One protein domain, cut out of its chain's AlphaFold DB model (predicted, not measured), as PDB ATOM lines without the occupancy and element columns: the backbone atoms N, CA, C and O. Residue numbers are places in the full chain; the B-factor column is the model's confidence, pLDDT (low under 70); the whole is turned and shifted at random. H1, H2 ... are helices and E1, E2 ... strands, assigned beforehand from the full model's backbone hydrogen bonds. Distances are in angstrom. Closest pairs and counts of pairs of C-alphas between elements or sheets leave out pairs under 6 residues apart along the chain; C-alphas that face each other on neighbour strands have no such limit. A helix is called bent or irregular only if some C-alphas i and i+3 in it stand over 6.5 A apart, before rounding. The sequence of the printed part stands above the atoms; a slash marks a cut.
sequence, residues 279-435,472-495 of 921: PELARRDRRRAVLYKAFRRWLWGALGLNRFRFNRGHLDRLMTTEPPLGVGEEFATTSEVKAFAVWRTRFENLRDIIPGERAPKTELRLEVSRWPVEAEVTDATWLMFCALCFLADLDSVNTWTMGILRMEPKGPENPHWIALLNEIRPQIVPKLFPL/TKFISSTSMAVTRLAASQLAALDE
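Overview. This is residues 279 to 435 and 472 to 495 of the 921 residues of the protein "Integrase" of Pandoraea anhela (UniProt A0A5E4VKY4). One long helix, H5, runs through the model as a spine: H3 crosses it near the middle, H1 and H7 pack slantwise on its first part, and H6 runs back loosely beside its last part. A very small two-stranded hairpin, E1 and E2, lies near H1 and the end of H3, and its loop around residue 355 reaches outward. The printed part has 181 residues, with seven named helices and two antiparallel strands in the order H1 H2 H3 E1 E2 H4 H5 H6 H7, mostly helix. It is compact, with a radius of gyration of the C-alphas of 17.6 A and spans of 59 by 45 by 37 A.

Arrangement. E1, residues 348 to 350, and E2, residues 362 to 364, form an antiparallel hairpin, with N 349 and O 363 at 2.9 A and N 363 and O 349 at 3.0 A, within hydrogen-bond range. The C-alphas of Leu 364 and Ala 289 in H1, residues 279 to 302, are the closest of E2 and H1, at 5.8 A. H5, residues 379 to 405, is the hub, touching four helices. H3, residues 335 to 347, touches it at a steep tilt of 50 degrees, opposite ways, closest at C-alphas 339 and 394, 4.7 A. H7, residues 472 to 495, touches residues 379 to 388 of H5 at 41 degrees, a steep tilt, closest at C-alphas 482 and 380, 5.7 A. H1 touches H7 at a steep tilt of 43 degrees, opposite ways, closest at C-alphas 291 and 485, 7.0 A. H6, residues 415 to 428, only just touches H5, with 3 pairs of C-alphas within 8 A, the closest 400 and 420, 7.7 A; they form a helical hairpin at a shallow tilt of 10 degrees. H2, residues 312 to 318, only just touches H3, with 3 pairs, the closest C-alphas 315 and 341, 6.3 A, about perpendicular at 89 degrees. H4, residues 366 to 369, touches residues 284 to 289 of H1, closest at C-alphas 369 and 285, 5.7 A. Every O i to N i+4 pair is within hydrogen-bond range in H1, H2, H3 and H5, against 6 of 10 in H6 and 17 of 20 in H7; H4 is too short for one.

Along the chain. H5 measures 39.1 A, H7 36.0 A, H1 34.3 A, H6 21.7 A and H3 18.5 A. H6 is irregular, but only just: C-alphas 415 and 418 are 6.6 A apart. C-alpha 279 opens H1 at (127.038, 127.657, 84.909), and C-alpha 495 ends H7 at (126.381, 144.237, 83.727).

Size, cuts and confidence. The C-alphas of Pro 409 and Glu 495, the two farthest apart, are 60.0 A apart. Residues 436 to 471 are not printed, and C-alphas 435 and 472 lie 20.5 A apart across the cut. The links H2 to H3 and E1 to E2 are long. Mean pLDDT of the printed part is 72.7, with 67 residues under 70, among them 308 to 333 and 350 to 362.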
ATOM      1  N   PRO A 279     126.903 126.203  84.790       70.12
ATOM      2  CA  PRO A 279     127.038 127.657  84.909       70.12
ATOM      3  C   PRO A 279     125.741 128.436  84.640       70.12
ATOM      4  O   PRO A 279     125.410 129.352  85.392       70.12
ATOM      5  N   GLU A 280     124.972 128.064  83.614       69.56
ATOM      6  CA  GLU A 280     123.695 128.717  83.280       69.56
ATOM      7  C   GLU A 280     122.645 128.488  84.372       69.56
ATOM      8  O   GLU A 280     121.932 129.416  84.764       69.56
ATOM      9  N   LEU A 281     122.603 127.276  84.936       74.75
ATOM     10  CA  LEU A 281     121.785 126.954  86.108       74.75
ATOM     11  C   LEU A 281     122.165 127.812  87.317       74.75
ATOM     12  O   LEU A 281     121.284 128.370  87.968       74.75
ATOM     13  N   ALA A 282     123.463 127.963  87.600       73.56
ATOM     14  CA  ALA A 282     123.941 128.789  88.704       73.56
ATOM     15  C   ALA A 282     123.596 130.277  88.510       73.56
ATOM     16  O   ALA A 282     123.166 130.935  89.461       73.56
ATOM     17  N   ARG A 283     123.727 130.804  87.284       76.00
ATOM     18  CA  ARG A 283     123.322 132.176  86.928       76.00
ATOM     19  C   ARG A 283     121.822 132.380  87.136       76.00
ATOM     20  O   ARG A 283     121.414 133.337  87.796       76.00
ATOM     21  N   ARG A 284     120.997 131.449  86.646       80.56
ATOM     22  CA  ARG A 284     119.541 131.464  86.847       80.56
ATOM     23  C   ARG A 284     119.173 131.420  88.328       80.56
ATOM     24  O   ARG A 284     118.323 132.198  88.760       80.56
ATOM     25  N   ASP A 285     119.837 130.566  89.107       82.19
ATOM     26  CA  ASP A 285     119.582 130.415  90.540       82.19
ATOM     27  C   ASP A 285     119.901 131.706  91.318       82.19
ATOM     28  O   ASP A 285     119.100 132.160  92.142       82.19
ATOM     29  N   ARG A 286     121.014 132.381  90.995       81.38
ATOM     30  CA  ARG A 286     121.354 133.701  91.563       81.38
ATOM     31  C   ARG A 286     120.322 134.765  91.187       81.38
ATOM     32  O   ARG A 286     119.843 135.495  92.057       81.38
ATOM     33  N   ARG A 287     119.949 134.827  89.909       82.31
ATOM     34  CA  ARG A 287     118.979 135.785  89.364       82.31
ATOM     35  C   ARG A 287     117.603 135.641  90.021       82.31
ATOM     36  O   ARG A 287     117.061 136.620  90.537       82.31
ATOM     37  N   ARG A 288     117.072 134.419  90.116       88.25
ATOM     38  CA  ARG A 288     115.795 134.138  90.799       88.25
ATOM     39  C   ARG A 288     115.860 134.416  92.301       88.25
ATOM     40  O   ARG A 288     114.885 134.914  92.858       88.25
ATOM     41  N   ALA A 289     117.006 134.216  92.959       86.81
ATOM     42  CA  ALA A 289     117.185 134.600  94.362       86.81
ATOM     43  C   ALA A 289     117.102 136.123  94.590       86.81
ATOM     44  O   ALA A 289     116.531 136.564  95.594       86.81
ATOM     45  N   VAL A 290     117.637 136.937  93.673       84.50
ATOM     46  CA  VAL A 290     117.510 138.407  93.720       84.50
ATOM     47  C   VAL A 290     116.060 138.828  93.494       84.50
ATOM     48  O   VAL A 290     115.501 139.570  94.311       84.50
ATOM     49  N   LEU A 291     115.423 138.291  92.450       87.06
ATOM     50  CA  LEU A 291     114.023 138.571  92.126       87.06
ATOM     51  C   LEU A 291     113.080 138.186  93.267       87.06
ATOM     52  O   LEU A 291     112.234 138.989  93.655       87.06
ATOM     53  N   TYR A 292     113.270 137.013  93.870       89.81
ATOM     54  CA  TYR A 292     112.501 136.573  95.032       89.81
ATOM     55  C   TYR A 292     112.625 137.544  96.209       89.81
ATOM     56  O   TYR A 292     111.620 137.923  96.803       89.81
ATOM     57  N   LYS A 293     113.839 138.007  96.544       88.06
ATOM     58  CA  LYS A 293     114.039 138.977  97.636       88.06
ATOM     59  C   LYS A 293     113.337 140.306  97.356       88.06
ATOM     60  O   LYS A 293     112.801 140.916  98.283       88.06
ATOM     61  N   ALA A 294     113.358 140.770  96.108       87.00
ATOM     62  CA  ALA A 294     112.650 141.978  95.699       87.00
ATOM     63  C   ALA A 294     111.128 141.785  95.778       87.00
ATOM     64  O   ALA A 294     110.448 142.581  96.424       87.00
ATOM     65  N   PHE A 295     110.619 140.681  95.228       89.75
ATOM     66  CA  PHE A 295     109.204 140.325  95.266       89.75
ATOM     67  C   PHE A 295     108.684 140.146  96.694       89.75
ATOM     68  O   PHE A 295     107.655 140.708  97.041       89.75
ATOM     69  N   ARG A 296     109.429 139.464  97.570       89.81
ATOM     70  CA  ARG A 296     109.089 139.294  98.991       89.81
ATOM     71  C   ARG A 296     108.909 140.633  99.713       89.81
ATOM     72  O   ARG A 296     107.991 140.772 100.516       89.81
ATOM     73  N   ARG A 297     109.771 141.623  99.437       87.44
ATOM     74  CA  ARG A 297     109.645 142.987  99.993       87.44
ATOM     75  C   ARG A 297     108.429 143.717  99.433       87.44
ATOM     76  O   ARG A 297     107.721 144.379 100.185       87.44
ATOM     77  N   TRP A 298     108.187 143.580  98.132       90.62
ATOM     78  CA  TRP A 298     107.000 144.140  97.497       90.62
ATOM     79  C   TRP A 298     105.715 143.542  98.085       90.62
ATOM     80  O   TRP A 298     104.843 144.298  98.500       90.62
ATOM     81  N   LEU A 299     105.638 142.213  98.208       89.69
ATOM     82  CA  LEU A 299     104.490 141.489  98.758       89.69
ATOM     83  C   LEU A 299     104.179 141.942 100.188       89.69
ATOM     84  O   LEU A 299     103.032 142.231 100.508       89.69
ATOM     85  N   TRP A 300     105.209 142.088 101.024       87.88
ATOM     86  CA  TRP A 300     105.074 142.633 102.376       87.88
ATOM     87  C   TRP A 300     104.405 144.019 102.395       87.88
ATOM     88  O   TRP A 300     103.487 144.263 103.179       87.88
ATOM     89  N   GLY A 301     104.832 144.920 101.505       85.75
ATOM     90  CA  GLY A 301     104.231 146.247 101.363       85.75
ATOM     91  C   GLY A 301     102.809 146.207 100.798       85.75
ATOM     92  O   GLY A 301     101.936 146.896 101.318       85.75
ATOM     93  N   ALA A 302     102.566 145.375  99.782       85.12
ATOM     94  CA  ALA A 302     101.268 145.223  99.121       85.12
ATOM     95  C   ALA A 302     100.181 144.688 100.066       85.12
ATOM     96  O   ALA A 302      99.028 145.096  99.978       85.12
ATOM     97  N   LEU A 303     100.558 143.829 101.016       82.88
ATOM     98  CA  LEU A 303      99.680 143.326 102.075       82.88
ATOM     99  C   LEU A 303      99.470 144.337 103.220       82.88
ATOM    100  O   LEU A 303      98.819 144.028 104.218       82.88
ATOM    101  N   GLY A 304     100.052 145.538 103.125       80.19
ATOM    102  CA  GLY A 304      99.969 146.562 104.163       80.19
ATOM    103  C   GLY A 304     100.671 146.170 105.463       80.19
ATOM    104  O   GLY A 304     100.405 146.775 106.500       80.19
ATOM    105  N   LEU A 305     101.573 145.180 105.443       79.12
ATOM    106  CA  LEU A 305     102.172 144.631 106.662       79.12
ATOM    107  C   LEU A 305     103.151 145.597 107.346       79.12
ATOM    108  O   LEU A 305     103.457 145.437 108.524       79.12
ATOM    109  N   ASN A 306     103.567 146.658 106.646       78.44
ATOM    110  CA  ASN A 306     104.368 147.762 107.190       78.44
ATOM    111  C   ASN A 306     103.725 148.454 108.402       78.44
ATOM    112  O   ASN A 306     104.436 149.053 109.204       78.44
ATOM    113  N   ARG A 307     102.394 148.381 108.541       73.06
ATOM    114  CA  ARG A 307     101.669 148.989 109.669       73.06
ATOM    115  C   ARG A 307     101.850 148.236 110.986       73.06
ATOM    116  O   ARG A 307     101.560 148.785 112.045       73.06
ATOM    117  N   PHE A 308     102.307 146.986 110.939       68.19
ATOM    118  CA  PHE A 308     102.491 146.173 112.131       68.19
ATOM    119  C   PHE A 308     103.929 146.279 112.653       68.19
ATOM    120  O   PHE A 308     104.892 146.122 111.902       68.19
ATOM    121  N   ARG A 309     104.093 146.483 113.967       61.78
ATOM    122  CA  ARG A 309     105.405 146.503 114.643       61.78
ATOM    123  C   ARG A 309     105.951 145.087 114.886       61.78
ATOM    124  O   ARG A 309     106.294 144.734 116.012       61.78
ATOM    125  N   PHE A 310     106.028 144.253 113.853       65.44
ATOM    126  CA  PHE A 310     106.679 142.946 113.971       65.44
ATOM    127  C   PHE A 310     108.181 143.088 113.717       65.44
ATOM    128  O   PHE A 310     108.602 143.574 112.669       65.44
ATOM    129  N   ASN A 311     109.012 142.650 114.666       59.75
ATOM    130  CA  ASN A 311     110.441 142.499 114.398       59.75
ATOM    131  C   ASN A 311     110.689 141.230 113.563       59.75
ATOM    132  O   ASN A 311     109.886 140.298 113.569       59.75
ATOM    133  N   ARG A 312     111.814 141.170 112.840       59.44
ATOM    134  CA  ARG A 312     112.181 140.014 111.997       59.44
ATOM    135  C   ARG A 312     112.129 138.683 112.769       59.44
ATOM    136  O   ARG A 312     111.619 137.695 112.254       59.44
ATOM    137  N   GLY A 313     112.525 138.710 114.045       61.66
ATOM    138  CA  GLY A 313     112.453 137.564 114.954       61.66
ATOM    139  C   GLY A 313     111.036 137.111 115.336       61.66
ATOM    140  O   GLY A 313     110.873 136.010 115.845       61.66
ATOM    141  N   HIS A 314     109.987 137.909 115.118       68.62
ATOM    142  CA  HIS A 314     108.598 137.483 115.320       68.62
ATOM    143  C   HIS A 314     108.146 136.513 114.221       68.62
ATOM    144  O   HIS A 314     107.600 135.457 114.524       68.62
ATOM    145  N   LEU A 315     108.438 136.825 112.955       69.31
ATOM    146  CA  LEU A 315     108.129 135.930 111.834       69.31
ATOM    147  C   LEU A 315     108.956 134.646 111.900       69.31
ATOM    148  O   LEU A 315     108.428 133.567 111.650       69.31
ATOM    149  N   ASP A 316     110.233 134.753 112.267       66.75
ATOM    150  CA  ASP A 316     111.099 133.579 112.404       66.75
ATOM    151  C   ASP A 316     110.638 132.671 113.563       66.75
ATOM    152  O   ASP A 316     110.707 131.448 113.446       66.75
ATOM    153  N   ARG A 317     110.053 133.242 114.631       66.56
ATOM    154  CA  ARG A 317     109.369 132.478 115.688       66.56
ATOM    155  C   ARG A 317     108.113 131.769 115.180       66.56
ATOM    156  O   ARG A 317     107.988 130.575 115.406       66.56
ATOM    157  N   LEU A 318     107.238 132.443 114.427       67.81
ATOM    158  CA  LEU A 318     106.040 131.809 113.843       67.81
ATOM    159  C   LEU A 318     106.372 130.617 112.927       67.81
ATOM    160  O   LEU A 318     105.603 129.661 112.856       67.81
ATOM    161  N   MET A 319     107.517 130.668 112.236       63.09
ATOM    162  CA  MET A 319     108.009 129.572 111.392       63.09
ATOM    163  C   MET A 319     108.611 128.399 112.187       63.09
ATOM    164  O   MET A 319     108.787 127.326 111.616       63.09
ATOM    165  N   THR A 320     108.955 128.590 113.464       60.00
ATOM    166  CA  THR A 320     109.680 127.606 114.295       60.00
ATOM    167  C   THR A 320     108.888 127.099 115.507       60.00
ATOM    168  O   THR A 320     109.299 126.126 116.129       60.00
ATOM    169  N   THR A 321     107.746 127.708 115.838       61.44
ATOM    170  CA  THR A 321     106.850 127.277 116.926       61.44
ATOM    171  C   THR A 321     106.098 125.984 116.602       61.44
ATOM    172  O   THR A 321     105.563 125.846 115.503       61.44
ATOM    173  N   GLU A 322     105.978 125.075 117.579       56.59
ATOM    174  CA  GLU A 322     105.064 123.926 117.524       56.59
ATOM    175  C   GLU A 322     103.831 124.151 118.428       56.59
ATOM    176  O   GLU A 322     104.009 124.451 119.608       56.59
ATOM    177  N   PRO A 323     102.590 123.968 117.922       54.78
ATOM    178  CA  PRO A 323     102.240 123.698 116.526       54.78
ATOM    179  C   PRO A 323     102.487 124.920 115.612       54.78
ATOM    180  O   PRO A 323     102.370 126.064 116.061       54.78
ATOM    181  N   PRO A 324     102.819 124.696 114.324       54.16
ATOM    182  CA  PRO A 324     103.085 125.778 113.377       54.16
ATOM    183  C   PRO A 324     101.891 126.735 113.296       54.16
ATOM    184  O   PRO A 324     100.750 126.285 113.331       54.16
ATOM    185  N   LEU A 325     102.167 128.041 113.158       56.62
ATOM    186  CA  LEU A 325     101.188 129.148 113.097       56.62
ATOM    187  C   LEU A 325     100.579 129.612 114.426       56.62
ATOM    188  O   LEU A 325      99.664 130.438 114.404       56.62
ATOM    189  N   GLY A 326     101.098 129.146 115.567       54.56
ATOM    190  CA  GLY A 326     100.650 129.627 116.877       54.56
ATOM    191  C   GLY A 326      99.181 129.294 117.132       54.56
ATOM    192  O   GLY A 326      98.401 130.168 117.496       54.56
ATOM    193  N   VAL A 327      98.795 128.041 116.867       51.94
ATOM    194  CA  VAL A 327      97.438 127.519 117.084       51.94
ATOM    195  C   VAL A 327      97.145 127.526 118.599       51.94
ATOM    196  O   VAL A 327      97.444 126.561 119.294       51.94
ATOM    197  N   GLY A 328      96.628 128.650 119.110       50.78
ATOM    198  CA  GLY A 328      96.327 128.930 120.522       50.78
ATOM    199  C   GLY A 328      95.906 130.397 120.742       50.78
ATOM    200  O   GLY A 328      96.092 131.230 119.856       50.78
ATOM    201  N   GLU A 329      95.315 130.715 121.902       47.25
ATOM    202  CA  GLU A 329      94.704 132.028 122.217       47.25
ATOM    203  C   GLU A 329      95.689 133.219 122.296       47.25
ATOM    204  O   GLU A 329      95.259 134.370 122.291       47.25
ATOM    205  N   GLU A 330      97.006 132.992 122.297       49.75
ATOM    206  CA  GLU A 330      98.003 134.032 122.617       49.75
ATOM    207  C   GLU A 330      98.567 134.848 121.434       49.75
ATOM    208  O   GLU A 330      99.389 135.741 121.646       49.75
ATOM    209  N   PHE A 331      98.131 134.638 120.184       50.41
ATOM    210  CA  PHE A 331      98.654 135.419 119.047       50.41
ATOM    211  C   PHE A 331      97.555 136.048 118.182       50.41
ATOM    212  O   PHE A 331      97.073 135.453 117.218       50.41
ATOM    213  N   ALA A 332      97.247 137.319 118.468       53.47
ATOM    214  CA  ALA A 332      96.416 138.232 117.673       53.47
ATOM    215  C   ALA A 332      97.059 138.618 116.315       53.47
ATOM    216  O   ALA A 332      97.215 139.792 115.984       53.47
ATOM    217  N   THR A 333      97.507 137.633 115.531       67.81
ATOM    218  CA  THR A 333      98.098 137.838 114.198       67.81
ATOM    219  C   THR A 333      97.054 137.602 113.108       67.81
ATOM    220  O   THR A 333      96.265 136.657 113.184       67.81
ATOM    221  N   THR A 334      97.031 138.470 112.092       77.62
ATOM    222  CA  THR A 334      96.069 138.371 110.986       77.62
ATOM    223  C   THR A 334      96.406 137.206 110.051       77.62
ATOM    224  O   THR A 334      97.551 136.737 110.008       77.62
ATOM    225  N   SER A 335      95.424 136.732 109.279       79.38
ATOM    226  CA  SER A 335      95.623 135.644 108.314       79.38
ATOM    227  C   SER A 335      96.711 135.951 107.288       79.38
ATOM    228  O   SER A 335      97.441 135.048 106.900       79.38
ATOM    229  N   GLU A 336      96.892 137.213 106.898       83.12
ATOM    230  CA  GLU A 336      97.933 137.635 105.957       83.12
ATOM    231  C   GLU A 336      99.337 137.441 106.537       83.12
ATOM    232  O   GLU A 336     100.239 137.011 105.821       83.12
ATOM    233  N   VAL A 337      99.532 137.705 107.835       82.19
ATOM    234  CA  VAL A 337     100.821 137.495 108.518       82.19
ATOM    235  C   VAL A 337     101.137 136.004 108.604       82.19
ATOM    236  O   VAL A 337     102.254 135.584 108.291       82.19
ATOM    237  N   LYS A 338     100.141 135.195 108.982       80.69
ATOM    238  CA  LYS A 338     100.250 133.732 109.050       80.69
ATOM    239  C   LYS A 338     100.530 133.137 107.667       80.69
ATOM    240  O   LYS A 338     101.481 132.376 107.518       80.69
ATOM    241  N   ALA A 339      99.784 133.550 106.645       83.12
ATOM    242  CA  ALA A 339      99.976 133.131 105.258       83.12
ATOM    243  C   ALA A 339     101.345 133.540 104.715       83.12
ATOM    244  O   ALA A 339     102.014 132.735 104.074       83.12
ATOM    245  N   PHE A 340     101.816 134.753 105.021       86.44
ATOM    246  CA  PHE A 340     103.150 135.206 104.628       86.44
ATOM    247  C   PHE A 340     104.252 134.361 105.283       86.44
ATOM    248  O   PHE A 340     105.250 134.044 104.634       86.44
ATOM    249  N   ALA A 341     104.073 133.953 106.544       80.75
ATOM    250  CA  ALA A 341     104.989 133.037 107.219       80.75
ATOM    251  C   ALA A 341     104.982 131.638 106.572       80.75
ATOM    252  O   ALA A 341     106.053 131.145 106.222       80.75
ATOM    253  N   VAL A 342     103.807 131.036 106.332       80.00
ATOM    254  CA  VAL A 342     103.674 129.735 105.633       80.00
ATOM    255  C   VAL A 342     104.320 129.795 104.258       80.00
ATOM    256  O   VAL A 342     105.172 128.967 103.936       80.00
ATOM    257  N   TRP A 343     103.987 130.821 103.481       86.12
ATOM    258  CA  TRP A 343     104.551 131.043 102.161       86.12
ATOM    259  C   TRP A 343     106.079 131.087 102.225       86.12
ATOM    260  O   TRP A 343     106.743 130.325 101.529       86.12
ATOM    261  N   ARG A 344     106.682 131.846 103.151       86.00
ATOM    262  CA  ARG A 344     108.147 131.849 103.328       86.00
ATOM    263  C   ARG A 344     108.715 130.461 103.626       86.00
ATOM    264  O   ARG A 344     109.719 130.104 103.017       86.00
ATOM    265  N   THR A 345     108.078 129.650 104.475       77.69
ATOM    266  CA  THR A 345     108.549 128.274 104.751       77.69
ATOM    267  C   THR A 345     108.544 127.358 103.523       77.69
ATOM    268  O   THR A 345     109.213 126.324 103.532       77.69
ATOM    269  N   ARG A 346     107.833 127.717 102.446       77.75
ATOM    270  CA  ARG A 346     107.825 126.988 101.169       77.75
ATOM    271  C   ARG A 346     109.023 127.343 100.291       77.75
ATOM    272  O   ARG A 346     109.607 126.447  99.682       77.75
ATOM    273  N   PHE A 347     109.398 128.620 100.257       83.38
ATOM    274  CA  PHE A 347     110.463 129.148  99.397       83.38
ATOM    275  C   PHE A 347     111.833 129.183 100.087       83.38
ATOM    276  O   PHE A 347     112.852 129.104  99.406       83.38
ATOM    277  N   GLU A 348     111.883 129.287 101.416       82.94
ATOM    278  CA  GLU A 348     113.110 129.552 102.171       82.94
ATOM    279  C   GLU A 348     113.603 128.330 102.960       82.94
ATOM    280  O   GLU A 348     112.835 127.633 103.627       82.94
ATOM    281  N   ASN A 349     114.915 128.096 102.929       74.25
ATOM    282  CA  ASN A 349     115.617 127.292 103.926       74.25
ATOM    283  C   ASN A 349     116.152 128.209 105.027       74.25
ATOM    284  O   ASN A 349     116.717 129.268 104.738       74.25
ATOM    285  N   LEU A 350     115.983 127.792 106.282       63.53
ATOM    286  CA  LEU A 350     116.706 128.375 107.407       63.53
ATOM    287  C   LEU A 350     118.145 127.852 107.342       63.53
ATOM    288  O   LEU A 350     118.350 126.641 107.311       63.53
ATOM    289  N   ARG A 351     119.128 128.751 107.284       55.78
ATOM    290  CA  ARG A 351     120.530 128.397 107.524       55.78
ATOM    291  C   ARG A 351     120.711 128.074 109.000       55.78
ATOM    292  O   ARG A 351     120.014 128.657 109.835       55.78
ATOM    293  N   ASP A 352     121.668 127.201 109.297       44.88
ATOM    294  CA  ASP A 352     122.072 126.906 110.668       44.88
ATOM    295  C   ASP A 352     122.317 128.211 111.438       44.88
ATOM    296  O   ASP A 352     122.953 129.147 110.940       44.88
ATOM    297  N   ILE A 353     121.761 128.296 112.647       46.25
ATOM    298  CA  ILE A 353     121.989 129.433 113.537       46.25
ATOM    299  C   ILE A 353     123.443 129.340 114.001       46.25
ATOM    300  O   ILE A 353     123.786 128.483 114.813       46.25
ATOM    301  N   ILE A 354     124.305 130.215 113.481       42.03
ATOM    302  CA  ILE A 354     125.679 130.348 113.971       42.03
ATOM    303  C   ILE A 354     125.607 130.906 115.404       42.03
ATOM    304  O   ILE A 354     124.946 131.933 115.612       42.03
ATOM    305  N   PRO A 355     126.268 130.282 116.401       35.72
ATOM    306  CA  PRO A 355     126.316 130.811 117.760       35.72
ATOM    307  C   PRO A 355     126.819 132.263 117.762       35.72
ATOM    308  O   PRO A 355     127.926 132.539 117.308       35.72
ATOM    309  N   GLY A 356     125.991 133.198 118.240       48.44
ATOM    310  CA  GLY A 356     126.291 134.638 118.275       48.44
ATOM    311  C   GLY A 356     125.524 135.498 117.260       48.44
ATOM    312  O   GLY A 356     125.461 136.718 117.428       48.44
ATOM    313  N   GLU A 357     124.869 134.911 116.253       49.25
ATOM    314  CA  GLU A 357     123.962 135.662 115.374       49.25
ATOM    315  C   GLU A 357     122.569 135.813 116.011       49.25
ATOM    316  O   GLU A 357     121.963 134.855 116.484       49.25
ATOM    317  N   ARG A 358     122.021 137.038 116.003       45.81
ATOM    318  CA  ARG A 358     120.702 137.341 116.600       45.81
ATOM    319  C   ARG A 358     119.505 136.758 115.829       45.81
ATOM    320  O   ARG A 358     118.394 136.821 116.349       45.81
ATOM    321  N   ALA A 359     119.682 136.261 114.598       49.31
ATOM    322  CA  ALA A 359     118.589 135.730 113.775       49.31
ATOM    323  C   ALA A 359     119.073 134.750 112.681       49.31
ATOM    324  O   ALA A 359     120.123 134.998 112.085       49.31
ATOM    325  N   PRO A 360     118.293 133.701 112.349       53.97
ATOM    326  CA  PRO A 360     118.617 132.768 111.271       53.97
ATOM    327  C   PRO A 360     118.612 133.464 109.901       53.97
ATOM    328  O   PRO A 360     117.700 134.219 109.545       53.97
ATOM    329  N   LYS A 361     119.636 133.203 109.084       63.72
ATOM    330  CA  LYS A 361     119.681 133.664 107.688       63.72
ATOM    331  C   LYS A 361     118.832 132.736 106.817       63.72
ATOM    332  O   LYS A 361     118.908 131.525 106.950       63.72
ATOM    333  N   THR A 362     118.046 133.297 105.902       69.50
ATOM    334  CA  THR A 362     117.178 132.528 104.992       69.50
ATOM    335  C   THR A 362     117.701 132.557 103.562       69.50
ATOM    336  O   THR A 362     118.047 133.639 103.071       69.50
ATOM    337  N   GLU A 363     117.683 131.423 102.867       79.56
ATOM    338  CA  GLU A 363     118.051 131.320 101.449       79.56
ATOM    339  C   GLU A 363     116.945 130.699 100.594       79.56
ATOM    340  O   GLU A 363     116.175 129.875 101.081       79.56
ATOM    341  N   LEU A 364     116.853 131.120  99.326       84.44
ATOM    342  CA  LEU A 364     115.888 130.563  98.376       84.44
ATOM    343  C   LEU A 364     116.261 129.107  98.079       84.44
ATOM    344  O   LEU A 364     117.402 128.815  97.726       84.44
ATOM    345  N   ARG A 365     115.281 128.213  98.178       82.25
ATOM    346  CA  ARG A 365     115.422 126.797  97.841       82.25
ATOM    347  C   ARG A 365     115.755 126.595  96.371       82.25
ATOM    348  O   ARG A 365     115.091 127.153  95.495       82.25
ATOM    349  N   LEU A 366     116.729 125.728  96.104       77.44
ATOM    350  CA  LEU A 366     117.132 125.376  94.742       77.44
ATOM    351  C   LEU A 366     115.986 124.716  93.970       77.44
ATOM    352  O   LEU A 366     115.799 124.989  92.790       77.44
ATOM    353  N   GLU A 367     115.170 123.903  94.636       75.44
ATOM    354  CA  GLU A 367     114.009 123.245  94.037       75.44
ATOM    355  C   GLU A 367     113.000 124.271  93.516       75.44
ATOM    356  O   GLU A 367     112.447 124.102  92.434       75.44
ATOM    357  N   VAL A 368     112.805 125.365  94.259       79.25
ATOM    358  CA  VAL A 368     111.879 126.449  93.903       79.25
ATOM    359  C   VAL A 368     112.448 127.356  92.835       79.25
ATOM    360  O   VAL A 368     111.759 127.684  91.869       79.25
ATOM    361  N   SER A 369     113.734 127.671  92.946       83.06
ATOM    362  CA  SER A 369     114.469 128.362  91.895       83.06
ATOM    363  C   SER A 369     114.423 127.624  90.555       83.06
ATOM    364  O   SER A 369     114.452 128.261  89.511       83.06
ATOM    365  N   ARG A 370     114.302 126.294  90.540       80.25
ATOM    366  CA  ARG A 370     114.336 125.487  89.309       80.25
ATOM    367  C   ARG A 370     112.961 125.081  88.780       80.25
ATOM    368  O   ARG A 370     112.906 124.316  87.827       80.25
ATOM    369  N   TRP A 371     111.874 125.594  89.356       81.38
ATOM    370  CA  TRP A 371     110.517 125.282  88.906       81.38
ATOM    371  C   TRP A 371     110.119 126.016  87.603       81.38
ATOM    372  O   TRP A 371     110.522 127.177  87.419       81.38
ATOM    373  N   PRO A 372     109.281 125.395  86.744       74.25
ATOM    374  CA  PRO A 372     108.965 123.966  86.735       74.25
ATOM    375  C   PRO A 372     110.168 123.148  86.256       74.25
ATOM    376  O   PRO A 372     111.008 123.634  85.507       74.25
ATOM    377  N   VAL A 373     110.281 121.905  86.726       69.25
ATOM    378  CA  VAL A 373     111.438 121.049  86.401       69.25
ATOM    379  C   VAL A 373     111.358 120.564  84.952       69.25
ATOM    380  O   VAL A 373     112.375 120.304  84.315       69.25
ATOM    381  N   GLU A 374     110.139 120.454  84.427       70.69
ATOM    382  CA  GLU A 374     109.829 119.870  83.126       70.69
ATOM    383  C   GLU A 374     109.842 120.882  81.973       70.69
ATOM    384  O   GLU A 374     109.821 120.477  80.811       70.69
ATOM    385  N   ALA A 375     109.844 122.184  82.273       74.31
ATOM    386  CA  ALA A 375     109.827 123.242  81.270       74.31
ATOM    387  C   ALA A 375     110.498 124.516  81.785       74.31
ATOM    388  O   ALA A 375     110.338 124.899  82.941       74.31
ATOM    389  N   GLU A 376     111.203 125.225  80.907       79.44
ATOM    390  CA  GLU A 376     111.742 126.531  81.261       79.44
ATOM    391  C   GLU A 376     110.677 127.621  81.096       79.44
ATOM    392  O   GLU A 376     109.992 127.715  80.077       79.44
ATOM    393  N   VAL A 377     110.538 128.466  82.118       84.38
ATOM    394  CA  VAL A 377     109.579 129.575  82.147       84.38
ATOM    395  C   VAL A 377     110.304 130.904  82.267       84.38
ATOM    396  O   VAL A 377     111.361 130.993  82.896       84.38
ATOM    397  N   THR A 378     109.699 131.960  81.720       86.12
ATOM    398  CA  THR A 378     110.200 133.321  81.946       86.12
ATOM    399  C   THR A 378     110.186 133.663  83.437       86.12
ATOM    400  O   THR A 378     109.346 133.168  84.192       86.12
ATOM    401  N   ASP A 379     111.068 134.559  83.876       86.19
ATOM    402  CA  ASP A 379     111.062 135.023  85.268       86.19
ATOM    403  C   ASP A 379     109.753 135.687  85.677       86.19
ATOM    404  O   ASP A 379     109.352 135.590  86.834       86.19
ATOM    405  N   ALA A 380     109.075 136.339  84.729       85.94
ATOM    406  CA  ALA A 380     107.764 136.908  84.979       85.94
ATOM    407  C   ALA A 380     106.751 135.803  85.321       85.94
ATOM    408  O   ALA A 380     106.058 135.878  86.335       85.94
ATOM    409  N   THR A 381     106.729 134.725  84.535       87.19
ATOM    410  CA  THR A 381     105.922 133.531  84.830       87.19
ATOM    411  C   THR A 381     106.298 132.919  86.187       87.19
ATOM    412  O   THR A 381     105.418 132.555  86.964       87.19
ATOM    413  N   TRP A 382     107.592 132.838  86.511       89.06
ATOM    414  CA  TRP A 382     108.071 132.271  87.776       89.06
ATOM    415  C   TRP A 382     107.697 133.119  89.005       89.06
ATOM    416  O   TRP A 382     107.264 132.587  90.026       89.06
ATOM    417  N   LEU A 383     107.800 134.447  88.921       89.31
ATOM    418  CA  LEU A 383     107.346 135.344  89.989       89.31
ATOM    419  C   LEU A 383     105.822 135.319  90.148       89.31
ATOM    420  O   LEU A 383     105.325 135.367  91.272       89.31
ATOM    421  N   MET A 384     105.078 135.195  89.046       88.44
ATOM    422  CA  MET A 384     103.628 135.008  89.098       88.44
ATOM    423  C   MET A 384     103.261 133.704  89.814       88.44
ATOM    424  O   MET A 384     102.389 133.700  90.677       88.44
ATOM    425  N   PHE A 385     103.987 132.616  89.547       88.44
ATOM    426  CA  PHE A 385     103.865 131.375  90.310       88.44
ATOM    427  C   PHE A 385     104.097 131.588  91.816       88.44
ATOM    428  O   PHE A 385     103.311 131.107  92.636       88.44
ATOM    429  N   CYS A 386     105.123 132.359  92.192       89.62
ATOM    430  CA  CYS A 386     105.382 132.695  93.593       89.62
ATOM    431  C   CYS A 386     104.187 133.419  94.238       89.62
ATOM    432  O   CYS A 386     103.816 133.104  95.368       89.62
ATOM    433  N   ALA A 387     103.568 134.357  93.519       88.75
ATOM    434  CA  ALA A 387     102.397 135.099  93.977       88.75
ATOM    435  C   ALA A 387     101.152 134.216  94.136       88.75
ATOM    436  O   ALA A 387     100.434 134.316  95.130       88.75
ATOM    437  N   LEU A 388     100.917 133.322  93.177       86.56
ATOM    438  CA  LEU A 388      99.800 132.383  93.212       86.56
ATOM    439  C   LEU A 388      99.949 131.374  94.358       86.56
ATOM    440  O   LEU A 388      98.960 131.040  95.007       86.56
ATOM    441  N   CYS A 389     101.180 130.972  94.690       86.25
ATOM    442  CA  CYS A 389     101.422 130.168  95.887       86.25
ATOM    443  C   CYS A 389     100.976 130.886  97.167       86.25
ATOM    444  O   CYS A 389     100.386 130.252  98.034       86.25
ATOM    445  N   PHE A 390     101.206 132.201  97.273       87.75
ATOM    446  CA  PHE A 390     100.766 132.978  98.434       87.75
ATOM    447  C   PHE A 390      99.239 133.001  98.561       87.75
ATOM    448  O   PHE A 390      98.726 132.799  99.657       87.75
ATOM    449  N   LEU A 391      98.505 133.207  97.461       84.44
ATOM    450  CA  LEU A 391      97.037 133.184  97.495       84.44
ATOM    451  C   LEU A 391      96.493 131.825  97.950       84.44
ATOM    452  O   LEU A 391      95.556 131.773  98.745       84.44
ATOM    453  N   ALA A 392      97.101 130.731  97.492       80.19
ATOM    454  CA  ALA A 392      96.713 129.392  97.916       80.19
ATOM    455  C   ALA A 392      97.071 129.108  99.392       80.19
ATOM    456  O   ALA A 392      96.293 128.473 100.108       80.19
ATOM    457  N   ASP A 393      98.210 129.611  99.880       81.69
ATOM    458  CA  ASP A 393      98.590 129.523 101.298       81.69
ATOM    459  C   ASP A 393      97.662 130.373 102.190       81.69
ATOM    460  O   ASP A 393      97.293 129.948 103.285       81.69
ATOM    461  N   LEU A 394      97.226 131.544 101.715       82.25
ATOM    462  CA  LEU A 394      96.264 132.407 102.406       82.25
ATOM    463  C   LEU A 394      94.902 131.731 102.568       82.25
ATOM    464  O   LEU A 394      94.317 131.775 103.650       82.25
ATOM    465  N   ASP A 395      94.427 131.063 101.521       77.94
ATOM    466  CA  ASP A 395      93.193 130.285 101.580       77.94
ATOM    467  C   ASP A 395      93.275 129.114 102.574       77.94
ATOM    468  O   ASP A 395      92.373 128.910 103.395       77.94
ATOM    469  N   SER A 396      94.404 128.400 102.561       78.00
ATOM    470  CA  SER A 396      94.669 127.297 103.490       78.00
ATOM    471  C   SER A 396      94.637 127.793 104.941       78.00
ATOM    472  O   SER A 396      93.914 127.255 105.779       78.00
ATOM    473  N   VAL A 397      95.338 128.896 105.232       79.00
ATOM    474  CA  VAL A 397      95.378 129.520 106.564       79.00
ATOM    475  C   VAL A 397      94.005 130.001 107.026       79.00
ATOM    476  O   VAL A 397      93.662 129.831 108.199       79.00
ATOM    477  N   ASN A 398      93.204 130.586 106.136       78.31
ATOM    478  CA  ASN A 398      91.844 131.003 106.472       78.31
ATOM    479  C   ASN A 398      90.955 129.806 106.813       78.31
ATOM    480  O   ASN A 398      90.224 129.844 107.804       78.31
ATOM    481  N   THR A 399      91.055 128.727 106.039       76.69
ATOM    482  CA  THR A 399      90.317 127.484 106.286       76.69
ATOM    483  C   THR A 399      90.697 126.877 107.635       76.69
ATOM    484  O   THR A 399      89.814 126.578 108.440       76.69
ATOM    485  N   TRP A 400      91.993 126.800 107.947       78.25
ATOM    486  CA  TRP A 400      92.472 126.335 109.251       78.25
ATOM    487  C   TRP A 400      91.983 127.223 110.392       78.25
ATOM    488  O   TRP A 400      91.489 126.718 111.396       78.25
ATOM    489  N   THR A 401      92.056 128.545 110.224       76.75
ATOM    490  CA  THR A 401      91.592 129.516 111.226       76.75
ATOM    491  C   THR A 401      90.103 129.336 111.516       76.75
ATOM    492  O   THR A 401      89.710 129.277 112.678       76.75
ATOM    493  N   MET A 402      89.274 129.166 110.484       75.31
ATOM    494  CA  MET A 402      87.843 128.909 110.655       75.31
ATOM    495  C   MET A 402      87.561 127.549 111.298       75.31
ATOM    496  O   MET A 402      86.666 127.456 112.135       75.31
ATOM    497  N   GLY A 403      88.325 126.510 110.950       75.69
ATOM    498  CA  GLY A 403      88.252 125.205 111.609       75.69
ATOM    499  C   GLY A 403      88.525 125.307 113.110       75.69
ATOM    500  O   GLY A 403      87.776 124.755 113.908       75.69
ATOM    501  N   ILE A 404      89.533 126.094 113.500       74.50
ATOM    502  CA  ILE A 404      89.871 126.361 114.908       74.50
ATOM    503  C   ILE A 404      88.765 127.137 115.613       74.50
ATOM    504  O   ILE A 404      88.381 126.775 116.721       74.50
ATOM    505  N   LEU A 405      88.231 128.184 114.980       75.00
ATOM    506  CA  LEU A 405      87.168 129.005 115.566       75.00
ATOM    507  C   LEU A 405      85.866 128.230 115.799       75.00
ATOM    508  O   LEU A 405      85.109 128.601 116.688       75.00
ATOM    509  N   ARG A 406      85.605 127.178 115.015       77.00
ATOM    510  CA  ARG A 406      84.414 126.322 115.140       77.00
ATOM    511  C   ARG A 406      84.571 125.181 116.153       77.00
ATOM    512  O   ARG A 406      83.586 124.498 116.419       77.00
ATOM    513  N   MET A 407      85.774 124.929 116.675       77.12
ATOM    514  CA  MET A 407      86.008 123.880 117.672       77.12
ATOM    515  C   MET A 407      85.624 124.357 119.074       77.12
ATOM    516  O   MET A 407      86.092 125.403 119.510       77.12
ATOM    517  N   GLU A 408      84.845 123.545 119.791       77.06
ATOM    518  CA  GLU A 408      84.519 123.748 121.208       77.06
ATOM    519  C   GLU A 408      84.664 122.417 121.983       77.06
ATOM    520  O   GLU A 408      84.020 121.435 121.598       77.06
ATOM    521  N   PRO A 409      85.526 122.334 123.025       76.56
ATOM    522  CA  PRO A 409      86.488 123.361 123.445       76.56
ATOM    523  C   PRO A 409      87.595 123.553 122.395       76.56
ATOM    524  O   PRO A 409      87.832 122.677 121.557       76.56
ATOM    525  N   LYS A 410      88.287 124.693 122.419       71.69
ATOM    526  CA  LYS A 410      89.478 124.925 121.586       71.69
ATOM    527  C   LYS A 410      90.693 124.251 122.222       71.69
ATOM    528  O   LYS A 410      90.864 124.302 123.434       71.69
ATOM    529  N   GLY A 411      91.572 123.671 121.407       67.06
ATOM    530  CA  GLY A 411      92.839 123.110 121.885       67.06
ATOM    531  C   GLY A 411      92.874 121.578 121.965       67.06
ATOM    532  O   GLY A 411      91.967 120.905 121.475       67.06
ATOM    533  N   PRO A 412      93.943 121.009 122.554       67.12
ATOM    534  CA  PRO A 412      94.240 119.572 122.526       67.12
ATOM    535  C   PRO A 412      93.217 118.686 123.236       67.12
ATOM    536  O   PRO A 412      93.209 117.479 123.007       67.12
ATOM    537  N   GLU A 413      92.348 119.272 124.057       70.12
ATOM    538  CA  GLU A 413      91.235 118.572 124.702       70.12
ATOM    539  C   GLU A 413      90.123 118.192 123.709       70.12
ATOM    540  O   GLU A 413      89.332 117.288 123.976       70.12
ATOM    541  N   ASN A 414      90.081 118.822 122.528       73.31
ATOM    542  CA  ASN A 414      89.145 118.478 121.466       73.31
ATOM    543  C   ASN A 414      89.656 117.279 120.641       73.31
ATOM    544  O   ASN A 414      90.738 117.367 120.053       73.31
ATOM    545  N   PRO A 415      88.882 116.186 120.481       74.06
ATOM    546  CA  PRO A 415      89.288 115.033 119.671       74.06
ATOM    547  C   PRO A 415      89.653 115.379 118.217       74.06
ATOM    548  O   PRO A 415      90.484 114.704 117.605       74.06
ATOM    549  N   HIS A 416      89.071 116.445 117.659       71.94
ATOM    550  CA  HIS A 416      89.345 116.909 116.297       71.94
ATOM    551  C   HIS A 416      90.628 117.748 116.177       71.94
ATOM    552  O   HIS A 416      91.130 117.938 115.068       71.94
ATOM    553  N   TRP A 417      91.220 118.183 117.293       73.06
ATOM    554  CA  TRP A 417      92.441 118.992 117.308       73.06
ATOM    555  C   TRP A 417      93.631 118.278 116.671       73.06
ATOM    556  O   TRP A 417      94.323 118.831 115.817       73.06
ATOM    557  N   ILE A 418      93.851 117.014 117.043       69.81
ATOM    558  CA  ILE A 418      94.938 116.200 116.485       69.81
ATOM    559  C   ILE A 418      94.706 115.942 114.991       69.81
ATOM    560  O   ILE A 418      95.667 115.916 114.225       69.81
ATOM    561  N   ALA A 419      93.451 115.783 114.560       68.81
ATOM    562  CA  ALA A 419      93.116 115.611 113.148       68.81
ATOM    563  C   ALA A 419      93.471 116.864 112.334       68.81
ATOM    564  O   ALA A 419      94.172 116.745 111.330       68.81
ATOM    565  N   LEU A 420      93.100 118.052 112.824       70.62
ATOM    566  CA  LEU A 420      93.460 119.323 112.195       70.62
ATOM    567  C   LEU A 420      94.983 119.541 112.177       70.62
ATOM    568  O   LEU A 420      95.549 119.906 111.151       70.62
ATOM    569  N   LEU A 421      95.693 119.257 113.275       69.00
ATOM    570  CA  LEU A 421      97.157 119.354 113.295       69.00
ATOM    571  C   LEU A 421      97.827 118.378 112.319       69.00
ATOM    572  O   LEU A 421      98.841 118.720 111.708       69.00
ATOM    573  N   ASN A 422      97.269 117.180 112.152       67.00
ATOM    574  CA  ASN A 422      97.740 116.206 111.169       67.00
ATOM    575  C   ASN A 422      97.421 116.614 109.724       67.00
ATOM    576  O   ASN A 422      98.112 116.155 108.820       67.00
ATOM    577  N   GLU A 423      96.422 117.467 109.501       66.81
ATOM    578  CA  GLU A 423      96.131 118.077 108.201       66.81
ATOM    579  C   GLU A 423      97.109 119.219 107.888       66.81
ATOM    580  O   GLU A 423      97.651 119.292 106.786       66.81
ATOM    581  N   ILE A 424      97.386 120.079 108.874       69.56
ATOM    582  CA  ILE A 424      98.250 121.259 108.739       69.56
ATOM    583  C   ILE A 424      99.725 120.855 108.610       69.56
ATOM    584  O   ILE A 424     100.432 121.300 107.705       69.56
ATOM    585  N   ARG A 425     100.223 119.996 109.511       67.00
ATOM    586  CA  ARG A 425     101.659 119.699 109.658       67.00
ATOM    587  C   ARG A 425     102.320 119.206 108.356       67.00
ATOM    588  O   ARG A 425     103.385 119.724 108.029       67.00
ATOM    589  N   PRO A 426     101.741 118.282 107.565       60.28
ATOM    590  CA  PRO A 426     102.333 117.853 106.296       60.28
ATOM    591  C   PRO A 426     102.460 118.971 105.251       60.28
ATOM    592  O   PRO A 426     103.355 118.903 104.415       60.28
ATOM    593  N   GLN A 427     101.600 119.993 105.302       59.78
ATOM    594  CA  GLN A 427     101.538 121.063 104.299       59.78
ATOM    595  C   GLN A 427     102.603 122.153 104.501       59.78
ATOM    596  O   GLN A 427     102.924 122.881 103.560       59.78
ATOM    597  N   ILE A 428     103.167 122.237 105.712       61.19
ATOM    598  CA  ILE A 428     104.181 123.227 106.117       61.19
ATOM    599  C   ILE A 428     105.578 122.572 106.246       61.19
ATOM    600  O   ILE A 428     106.597 123.254 106.320       61.19
ATOM    601  N   VAL A 429     105.666 121.231 106.218       56.91
ATOM    602  CA  VAL A 429     106.940 120.493 106.295       56.91
ATOM    603  C   VAL A 429     107.618 120.414 104.913       56.91
ATOM    604  O   VAL A 429     107.023 119.927 103.949       56.91
ATOM    605  N   PRO A 430     108.895 120.820 104.784       50.00
ATOM    606  CA  PRO A 430     109.569 120.912 103.491       50.00
ATOM    607  C   PRO A 430     110.038 119.538 102.993       50.00
ATOM    608  O   PRO A 430     111.137 119.086 103.318       50.00
ATOM    609  N   LYS A 431     109.189 118.838 102.218       50.09
ATOM    610  CA  LYS A 431     109.428 117.439 101.808       50.09
ATOM    611  C   LYS A 431     109.449 117.083 100.310       50.09
ATOM    612  O   LYS A 431     109.503 115.900 100.004       50.09
ATOM    613  N   LEU A 432     109.757 118.040  99.430       44.91
ATOM    614  CA  LEU A 432     109.825 117.980  97.948       44.91
ATOM    615  C   LEU A 432     108.559 118.621  97.412       44.91
ATOM    616  O   LEU A 432     107.467 118.106  97.601       44.91
ATOM    617  N   PHE A 433     108.779 119.794  96.831       56.84
ATOM    618  CA  PHE A 433     107.849 120.623  96.083       56.84
ATOM    619  C   PHE A 433     106.351 120.347  96.299       56.84
ATOM    620  O   PHE A 433     105.701 119.788  95.415       56.84
ATOM    621  N   PRO A 434     105.745 120.768  97.425       55.59
ATOM    622  CA  PRO A 434     104.304 120.803  97.481       55.59
ATOM    623  C   PRO A 434     103.903 122.107  96.800       55.59
ATOM    624  O   PRO A 434     104.061 123.191  97.368       55.59
ATOM    625  N   LEU A 435     103.401 122.024  95.572       64.94
ATOM    626  CA  LEU A 435     102.417 123.014  95.142       64.94
ATOM    627  C   LEU A 435     101.365 123.079  96.264       64.94
ATOM    628  O   LEU A 435     101.017 122.018  96.798       64.94
ATOM    629  N   THR A 472      91.324 139.278  92.550       77.94
ATOM    630  CA  THR A 472      91.401 139.903  91.221       77.94
ATOM    631  C   THR A 472      92.322 141.127  91.232       77.94
ATOM    632  O   THR A 472      93.216 141.239  90.389       77.94
ATOM    633  N   LYS A 473      92.169 142.014  92.227       82.06
ATOM    634  CA  LYS A 473      93.044 143.186  92.426       82.06
ATOM    635  C   LYS A 473      94.482 142.784  92.749       82.06
ATOM    636  O   LYS A 473      95.422 143.435  92.291       82.06
ATOM    637  N   PHE A 474      94.673 141.717  93.519       84.44
ATOM    638  CA  PHE A 474      95.989 141.198  93.863       84.44
ATOM    639  C   PHE A 474      96.697 140.633  92.630       84.44
ATOM    640  O   PHE A 474      97.843 141.000  92.377       84.44
ATOM    641  N   ILE A 475      96.028 139.801  91.824       82.62
ATOM    642  CA  ILE A 475      96.594 139.220  90.596       82.62
ATOM    643  C   ILE A 475      96.980 140.326  89.606       82.62
ATOM    644  O   ILE A 475      98.100 140.319  89.088       82.62
ATOM    645  N   SER A 476      96.106 141.314  89.381       83.12
ATOM    646  CA  SER A 476      96.391 142.427  88.464       83.12
ATOM    647  C   SER A 476      97.569 143.285  88.944       83.12
ATOM    648  O   SER A 476      98.514 143.525  88.186       83.12
ATOM    649  N   SER A 477      97.581 143.656  90.227       84.19
ATOM    650  CA  SER A 477      98.670 144.424  90.846       84.19
ATOM    651  C   SER A 477      99.994 143.662  90.822       84.19
ATOM    652  O   SER A 477     101.051 144.243  90.558       84.19
ATOM    653  N   THR A 478      99.939 142.347  91.044       84.31
ATOM    654  CA  THR A 478     101.113 141.474  90.993       84.31
ATOM    655  C   THR A 478     101.665 141.396  89.578       84.31
ATOM    656  O   THR A 478     102.865 141.573  89.400       84.31
ATOM    657  N   SER A 479     100.822 141.233  88.557       82.06
ATOM    658  CA  SER A 479     101.256 141.203  87.152       82.06
ATOM    659  C   SER A 479     102.048 142.459  86.759       82.06
ATOM    660  O   SER A 479     103.142 142.377  86.185       82.06
ATOM    661  N   MET A 480     101.567 143.638  87.172       80.75
ATOM    662  CA  MET A 480     102.270 144.909  86.958       80.75
ATOM    663  C   MET A 480     103.591 145.011  87.734       80.75
ATOM    664  O   MET A 480     104.561 145.593  87.239       80.75
ATOM    665  N   ALA A 481     103.640 144.505  88.967       82.31
ATOM    666  CA  ALA A 481     104.847 144.520  89.790       82.31
ATOM    667  C   ALA A 481     105.906 143.548  89.260       82.31
ATOM    668  O   ALA A 481     107.067 143.924  89.120       82.31
ATOM    669  N   VAL A 482     105.496 142.332  88.896       80.12
ATOM    670  CA  VAL A 482     106.342 141.301  88.290       80.12
ATOM    671  C   VAL A 482     107.000 141.819  87.017       80.12
ATOM    672  O   VAL A 482     108.213 141.688  86.871       80.12
ATOM    673  N   THR A 483     106.235 142.460  86.129       76.69
ATOM    674  CA  THR A 483     106.764 142.995  84.866       76.69
ATOM    675  C   THR A 483     107.851 144.049  85.117       76.69
ATOM    676  O   THR A 483     108.917 144.004  84.504       76.69
ATOM    677  N   ARG A 484     107.631 144.958  86.079       79.81
ATOM    678  CA  ARG A 484     108.600 146.002  86.457       79.81
ATOM    679  C   ARG A 484     109.839 145.447  87.164       79.81
ATOM    680  O   ARG A 484     110.957 145.881  86.884       79.81
ATOM    681  N   LEU A 485     109.660 144.494  88.079       79.81
ATOM    682  CA  LEU A 485     110.752 143.859  88.823       79.81
ATOM    683  C   LEU A 485     111.641 143.019  87.909       79.81
ATOM    684  O   LEU A 485     112.863 143.112  88.007       79.81
ATOM    685  N   ALA A 486     111.033 142.248  87.003       71.56
ATOM    686  CA  ALA A 486     111.761 141.476  86.009       71.56
ATOM    687  C   ALA A 486     112.590 142.406  85.111       71.56
ATOM    688  O   ALA A 486     113.790 142.202  85.004       71.56
ATOM    689  N   ALA A 487     111.998 143.468  84.554       71.75
ATOM    690  CA  ALA A 487     112.711 144.392  83.667       71.75
ATOM    691  C   ALA A 487     113.869 145.145  84.357       71.75
ATOM    692  O   ALA A 487     114.953 145.257  83.792       71.75
ATOM    693  N   SER A 488     113.662 145.641  85.582       70.56
ATOM    694  CA  SER A 488     114.636 146.507  86.273       70.56
ATOM    695  C   SER A 488     115.835 145.773  86.882       70.56
ATOM    696  O   SER A 488     116.939 146.303  86.873       70.56
ATOM    697  N   GLN A 489     115.643 144.568  87.428       67.19
ATOM    698  CA  GLN A 489     116.723 143.817  88.088       67.19
ATOM    699  C   GLN A 489     117.552 142.982  87.108       67.19
ATOM    700  O   GLN A 489     118.669 142.590  87.434       67.19
ATOM    701  N   LEU A 490     117.015 142.724  85.915       57.75
ATOM    702  CA  LEU A 490     117.718 142.017  84.854       57.75
ATOM    703  C   LEU A 490     118.861 142.818  84.247       57.75
ATOM    704  O   LEU A 490     119.971 142.306  84.141       57.75
ATOM    705  N   ALA A 491     118.593 144.087  83.937       59.34
ATOM    706  CA  ALA A 491     119.594 145.002  83.402       59.34
ATOM    707  C   ALA A 491     120.795 145.168  84.355       59.34
ATOM    708  O   ALA A 491     121.935 145.188  83.912       59.34
ATOM    709  N   ALA A 492     120.546 145.192  85.669       57.22
ATOM    710  CA  ALA A 492     121.583 145.382  86.685       57.22
ATOM    711  C   ALA A 492     122.475 144.146  86.938       57.22
ATOM    712  O   ALA A 492     123.555 144.280  87.507       57.22
ATOM    713  N   LEU A 493     122.024 142.936  86.577       55.38
ATOM    714  CA  LEU A 493     122.776 141.692  86.796       55.38
ATOM    715  C   LEU A 493     123.615 141.288  85.576       55.38
ATOM    716  O   LEU A 493     124.711 140.762  85.765       55.38
ATOM    717  N   ASP A 494     123.147 141.566  84.354       54.22
ATOM    718  CA  ASP A 494     123.917 141.296  83.130       54.22
ATOM    719  C   ASP A 494     125.179 142.182  83.023       54.22
ATOM    720  O   ASP A 494     126.194 141.729  82.493       54.22
ATOM    721  N   GLU A 495     125.177 143.389  83.604       52.81
ATOM    722  CA  GLU A 495     126.381 144.237  83.727       52.81
ATOM    723  C   GLU A 495     127.417 143.678  84.728       52.81
ATOM    724  O   GLU A 495     128.624 143.844  84.539       52.81
TER     725      GLU A 495